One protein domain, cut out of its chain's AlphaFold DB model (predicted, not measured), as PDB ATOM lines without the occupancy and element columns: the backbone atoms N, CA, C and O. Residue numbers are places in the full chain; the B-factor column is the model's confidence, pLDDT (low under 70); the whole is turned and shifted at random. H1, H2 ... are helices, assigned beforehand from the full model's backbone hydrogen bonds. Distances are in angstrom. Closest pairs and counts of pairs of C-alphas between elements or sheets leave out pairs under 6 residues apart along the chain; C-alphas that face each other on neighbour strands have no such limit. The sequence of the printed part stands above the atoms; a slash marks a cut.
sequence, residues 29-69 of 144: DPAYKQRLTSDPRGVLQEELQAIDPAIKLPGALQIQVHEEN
ATOM      1  N   ASP A  29     -27.997 -16.287   7.362       94.81
ATOM      2  CA  ASP A  29     -27.079 -16.298   8.499       94.81
ATOM      3  C   ASP A  29     -26.921 -17.731   9.048       94.81
ATOM      4  O   ASP A  29     -27.784 -18.222   9.787       94.81
ATOM      5  N   PRO A  30     -25.801 -18.410   8.729       92.38
ATOM      6  CA  PRO A  30     -25.507 -19.744   9.248       92.38
ATOM      7  C   PRO A  30     -25.446 -19.809  10.780       92.38
ATOM      8  O   PRO A  30     -25.825 -20.825  11.362       92.38
ATOM      9  N   ALA A  31     -25.014 -18.736  11.452       94.69
ATOM     10  CA  ALA A  31     -24.972 -18.687  12.911       94.69
ATOM     11  C   ALA A  31     -26.386 -18.591  13.497       94.69
ATOM     12  O   ALA A  31     -26.687 -19.232  14.506       94.69
ATOM     13  N   TYR A  32     -27.283 -17.848  12.841       94.19
ATOM     14  CA  TYR A  32     -28.704 -17.842  13.192       94.19
ATOM     15  C   TYR A  32     -29.336 -19.221  12.999       94.19
ATOM     16  O   TYR A  32     -30.030 -19.688  13.899       94.19
ATOM     17  N   LYS A  33     -29.057 -19.909  11.882       92.50
ATOM     18  CA  LYS A  33     -29.529 -21.284  11.649       92.50
ATOM     19  C   LYS A  33     -29.068 -22.232  12.755       92.50
ATOM     20  O   LYS A  33     -29.879 -22.967  13.304       92.50
ATOM     21  N   GLN A  34     -27.790 -22.174  13.133       94.25
ATOM     22  CA  GLN A  34     -27.258 -23.003  14.213       94.25
ATOM     23  C   GLN A  34     -27.964 -22.730  15.550       94.25
ATOM     24  O   GLN A  34     -28.302 -23.676  16.265       94.25
ATOM     25  N   ARG A  35     -28.229 -21.457  15.881       94.88
ATOM     26  CA  ARG A  35     -29.009 -21.102  17.079       94.88
ATOM     27  C   ARG A  35     -30.446 -21.602  16.992       94.88
ATOM     28  O   ARG A  35     -30.929 -22.165  17.963       94.88
ATOM     29  N   LEU A  36     -31.095 -21.452  15.838       93.75
ATOM     30  CA  LEU A  36     -32.462 -21.915  15.611       93.75
ATOM     31  C   LEU A  36     -32.589 -23.432  15.805       93.75
ATOM     32  O   LEU A  36     -33.571 -23.882  16.381       93.75
ATOM     33  N   THR A  37     -31.600 -24.220  15.380       92.44
ATOM     34  CA  THR A  37     -31.616 -25.677  15.587       92.44
ATOM     35  C   THR A  37     -31.242 -26.081  17.020       92.44
ATOM     36  O   THR A  37     -31.739 -27.089  17.512       92.44
ATOM     37  N   SER A  38     -30.386 -25.312  17.703       93.81
ATOM     38  CA  SER A  38     -29.895 -25.651  19.055       93.81
ATOM     39  C   SER A  38     -30.831 -25.189  20.177       93.81
ATOM     40  O   SER A  38     -31.028 -25.912  21.149       93.81
ATOM     41  N   ASP A  39     -31.409 -23.994  20.047       93.69
ATOM     42  CA  ASP A  39     -32.397 -23.416  20.963       93.69
ATOM     43  C   ASP A  39     -33.550 -22.777  20.164       93.69
ATOM     44  O   ASP A  39     -33.681 -21.549  20.074       93.69
ATOM     45  N   PRO A  40     -34.416 -23.606  19.558       92.50
ATOM     46  CA  PRO A  40     -35.533 -23.109  18.761       92.50
ATOM     47  C   PRO A  40     -36.508 -22.266  19.582       92.50
ATOM     48  O   PRO A  40     -37.124 -21.339  19.058       92.50
ATOM     49  N   ARG A  41     -36.652 -22.572  20.876       91.38
ATOM     50  CA  ARG A  41     -37.558 -21.856  21.772       91.38
ATOM     51  C   ARG A  41     -37.067 -20.438  22.029       91.38
ATOM     52  O   ARG A  41     -37.879 -19.521  21.919       91.38
ATOM     53  N   GLY A  42     -35.789 -20.257  22.365       91.88
ATOM     54  CA  GLY A  42     -35.204 -18.931  22.562       91.88
ATOM     55  C   GLY A  42     -35.338 -18.071  21.310       91.88
ATOM     56  O   GLY A  42     -35.869 -16.964  21.375       91.88
ATOM     57  N   VAL A  43     -34.992 -18.626  20.146       92.56
ATOM     58  CA  VAL A  43     -35.081 -17.897  18.873       92.56
ATOM     59  C   VAL A  43     -36.523 -17.517  18.518       92.56
ATOM     60  O   VAL A  43     -36.774 -16.372  18.145       92.56
ATOM     61  N   LEU A  44     -37.496 -18.426  18.661       89.31
ATOM     62  CA  LEU A  44     -38.904 -18.076  18.423       89.31
ATOM     63  C   LEU A  44     -39.415 -17.035  19.426       89.31
ATOM     64  O   LEU A  44     -40.194 -16.163  19.051       89.31
ATOM     65  N   GLN A  45     -39.000 -17.124  20.692       89.94
ATOM     66  CA  GLN A  45     -39.386 -16.170  21.728       89.94
ATOM     67  C   GLN A  45     -38.904 -14.755  21.385       89.94
ATOM     68  O   GLN A  45     -39.693 -13.818  21.498       89.94
ATOM     69  N   GLU A  46     -37.658 -14.615  20.923       90.56
ATOM     70  CA  GLU A  46     -37.086 -13.346  20.459       90.56
ATOM     71  C   GLU A  46     -37.838 -12.793  19.240       90.56
ATOM     72  O   GLU A  46     -38.214 -11.622  19.211       90.56
ATOM     73  N   GLU A  47     -38.101 -13.635  18.234       88.56
ATOM     74  CA  GLU A  47     -38.789 -13.229  17.002       88.56
ATOM     75  C   GLU A  47     -40.242 -12.798  17.244       88.56
ATOM     76  O   GLU A  47     -40.733 -11.889  16.568       88.56
ATOM     77  N   LEU A  48     -40.926 -13.433  18.201       86.19
ATOM     78  CA  LEU A  48     -42.274 -13.056  18.626       86.19
ATOM     79  C   LEU A  48     -42.265 -11.768  19.453       86.19
ATOM     80  O   LEU A  48     -43.088 -10.891  19.204       86.19
ATOM     81  N   GLN A  49     -41.308 -11.612  20.371       85.75
ATOM     82  CA  GLN A  49     -41.153 -10.392  21.173       85.75
ATOM     83  C   GLN A  49     -40.782  -9.165  20.340       85.75
ATOM     84  O   GLN A  49     -41.162  -8.052  20.692       85.75
ATOM     85  N   ALA A  50     -40.072  -9.358  19.226       83.69
ATOM     86  CA  ALA A  50     -39.780  -8.294  18.273       83.69
ATOM     87  C   ALA A  50     -41.039  -7.762  17.558       83.69
ATOM     88  O   ALA A  50     -41.018  -6.642  17.051       83.69
ATOM     89  N   ILE A  51     -42.112  -8.558  17.491       79.06
ATOM     90  CA  ILE A  51     -43.408  -8.155  16.924       79.06
ATOM     91  C   ILE A  51     -44.291  -7.565  18.022       79.06
ATOM     92  O   ILE A  51     -44.834  -6.477  17.856       79.06
ATOM     93  N   ASP A  52     -44.420  -8.284  19.138       77.50
ATOM     94  CA  ASP A  52     -45.179  -7.857  20.306       77.50
ATOM     95  C   ASP A  52     -44.436  -8.268  21.594       77.50
ATOM     96  O   ASP A  52     -44.331  -9.462  21.903       77.50
ATOM     97  N   PRO A  53     -43.950  -7.294  22.385       78.50
ATOM     98  CA  PRO A  53     -43.180  -7.560  23.596       78.50
ATOM     99  C   PRO A  53     -43.979  -8.282  24.695       78.50
ATOM    100  O   PRO A  53     -43.377  -8.811  25.634       78.50
ATOM    101  N   ALA A  54     -45.312  -8.325  24.606       78.69
ATOM    102  CA  ALA A  54     -46.163  -9.017  25.570       78.69
ATOM    103  C   ALA A  54     -46.266 -10.533  25.317       78.69
ATOM    104  O   ALA A  54     -46.678 -11.275  26.215       78.69
ATOM    105  N   ILE A  55     -45.874 -11.022  24.134       80.50
ATOM    106  CA  ILE A  55     -46.004 -12.440  23.781       80.50
ATOM    107  C   ILE A  55     -44.959 -13.282  24.521       80.50
ATOM    108  O   ILE A  55     -43.749 -13.073  24.413       80.50
ATOM    109  N   LYS A  56     -45.428 -14.307  25.239       83.00
ATOM    110  CA  LYS A  56     -44.588 -15.320  25.890       83.00
ATOM    111  C   LYS A  56     -45.019 -16.718  25.482       83.00
ATOM    112  O   LYS A  56     -46.201 -17.051  25.522       83.00
ATOM    113  N   LEU A  57     -44.047 -17.553  25.134       82.00
ATOM    114  CA  LEU A  57     -44.278 -18.952  24.808       82.00
ATOM    115  C   LEU A  57     -44.559 -19.755  26.089       82.00
ATOM    116  O   LEU A  57     -43.760 -19.690  27.034       82.00
ATOM    117  N   PRO A  58     -45.626 -20.573  26.137       81.75
ATOM    118  CA  PRO A  58     -45.914 -21.440  27.279       81.75
ATOM    119  C   PRO A  58     -44.733 -22.361  27.598       81.75
ATOM    120  O   PRO A  58     -44.130 -22.923  26.687       81.75
ATOM    121  N   GLY A  59     -44.393 -22.540  28.877       78.25
ATOM    122  CA  GLY A  59     -43.215 -23.323  29.289       78.25
ATOM    123  C   GLY A  59     -43.267 -24.805  28.897       78.25
ATOM    124  O   GLY A  59     -42.230 -25.407  28.654       78.25
ATOM    125  N   ALA A  60     -44.469 -25.373  28.777       83.25
ATOM    126  CA  ALA A  60     -44.677 -26.764  28.371       83.25
ATOM    127  C   ALA A  60     -44.642 -26.980  26.845       83.25
ATOM    128  O   ALA A  60     -44.693 -28.121  26.389       83.25
ATOM    129  N   LEU A  61     -44.586 -25.909  26.044       81.00
ATOM    130  CA  LEU A  61     -44.577 -26.019  24.589       81.00
ATOM    131  C   LEU A  61     -43.199 -26.485  24.108       81.00
ATOM    132  O   LEU A  61     -42.218 -25.742  24.190       81.00
ATOM    133  N   GLN A  62     -43.148 -27.705  23.581       83.00
ATOM    134  CA  GLN A  62     -41.975 -28.238  22.900       83.00
ATOM    135  C   GLN A  62     -41.956 -27.759  21.450       83.00
ATOM    136  O   GLN A  62     -42.959 -27.843  20.743       83.00
ATOM    137  N   ILE A  63     -40.805 -27.253  21.018       88.69
ATOM    138  CA  ILE A  63     -40.591 -26.754  19.661       88.69
ATOM    139  C   ILE A  63     -39.466 -27.582  19.060       88.69
ATOM    140  O   ILE A  63     -38.400 -27.709  19.658       88.69
ATOM    141  N   GLN A  64     -39.721 -28.150  17.887       87.88
ATOM    142  CA  GLN A  64     -38.740 -28.907  17.123       87.88
ATOM    143  C   GLN A  64     -38.563 -28.248  15.763       87.88
ATOM    144  O   GLN A  64     -39.545 -27.888  15.113       87.88
ATOM    145  N   VAL A  65     -37.310 -28.097  15.347       90.50
ATOM    146  CA  VAL A  65     -36.948 -27.596  14.023       90.50
ATOM    147  C   VAL A  65     -36.409 -28.770  13.230       90.50
ATOM    148  O   VAL A  65     -35.447 -29.413  13.643       90.50
ATOM    149  N   HIS A  66     -37.052 -29.038  12.100       88.00
ATOM    150  CA  HIS A  66     -36.680 -30.111  11.193       88.00
ATOM    151  C   HIS A  66     -36.152 -29.505   9.901       88.00
ATOM    152  O   HIS A  66     -36.825 -28.692   9.269       88.00
ATOM    153  N   GLU A  67     -34.931 -29.877   9.530       86.94
ATOM    154  CA  GLU A  67     -34.352 -29.487   8.250       86.94
ATOM    155  C   GLU A  67     -34.792 -30.470   7.168       86.94
ATOM    156  O   GLU A  67     -34.804 -31.685   7.376       86.94
ATOM    157  N   GLU A  68     -35.185 -29.938   6.015       81.69
ATOM    158  CA  GLU A  68     -35.502 -30.764   4.859       81.69
ATOM    159  C   GLU A  68     -34.208 -31.223   4.180       81.69
ATOM    160  O   GLU A  68     -33.303 -30.431   3.909       81.69
ATOM    161  N   ASN A  69     -34.127 -32.521   3.899       83.00
ATOM    162  CA  ASN A  69     -33.046 -33.126   3.132       83.00
ATOM    163  C   ASN A  69     -33.625 -33.715   1.837       83.00
ATOM    164  O   ASN A  69     -34.805 -34.061   1.815       83.00
TER     165      ASN A  69
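This is residues 29 to 69 of the 144 residues of an uncharacterized protein of Cystobacter fuscus (UniProt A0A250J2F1). Two short helices, H1 and H2, meet at a corner near Asp 39 and make a V, and a long tail with no named element, residues 50 to 69, loops out beyond the end of H2 and then folds back past the corner of the V in a wide open course. The printed part has 41 residues with two named helices, H1 then H2 along the chain, and no named strand. The class is all helix, though under half of the residues, 19 of the 41, are in named elements. The whole is only just loose, close to compact, with a radius of gyration of the C-alphas of 11.2 A, and the C-alphas span 34 by 23 by 14 A along their three main axes.

The printed part begins at Asp 29, just before H1. H1 is residues 30 to 38, from C-alpha 30 at (-25.507, -19.744, 9.248), and is 12.3 A from first to last C-alpha. H2, the longest helix by residues, is residues 40 to 49 and is 14.1 A long, ending with C-alpha 49 at (-41.153, -10.392, 21.173). Residues 50 to 69 follow, and C-alpha 69 is at (-33.046, -33.126, 3.132).

A tight link of one residue, Asp 39, joins H1 to H2. The two helices are close but not clearly touching, with 2 pairs of C-alphas within 8 A. Their closest C-alphas, those of Leu 36 and Val 43, are 5.8 A apart. They run opposite ways at a steep tilt of 69 degrees, only just short of about perpendicular. Their centres are 12.0 A apart. In H1 and H2 every O i to N i+4 pair is within hydrogen-bond range.

The two C-alphas farthest apart, those of Ala 54 and Asn 69, are 35.5 A apart, and both lie in the stretch after H2. The C-alphas of that stretch lie 8 to 20 A from the mean of all C-alphas. The printed part has no cut. The mean pLDDT of the printed part is 87.5, and no printed residue is under 70.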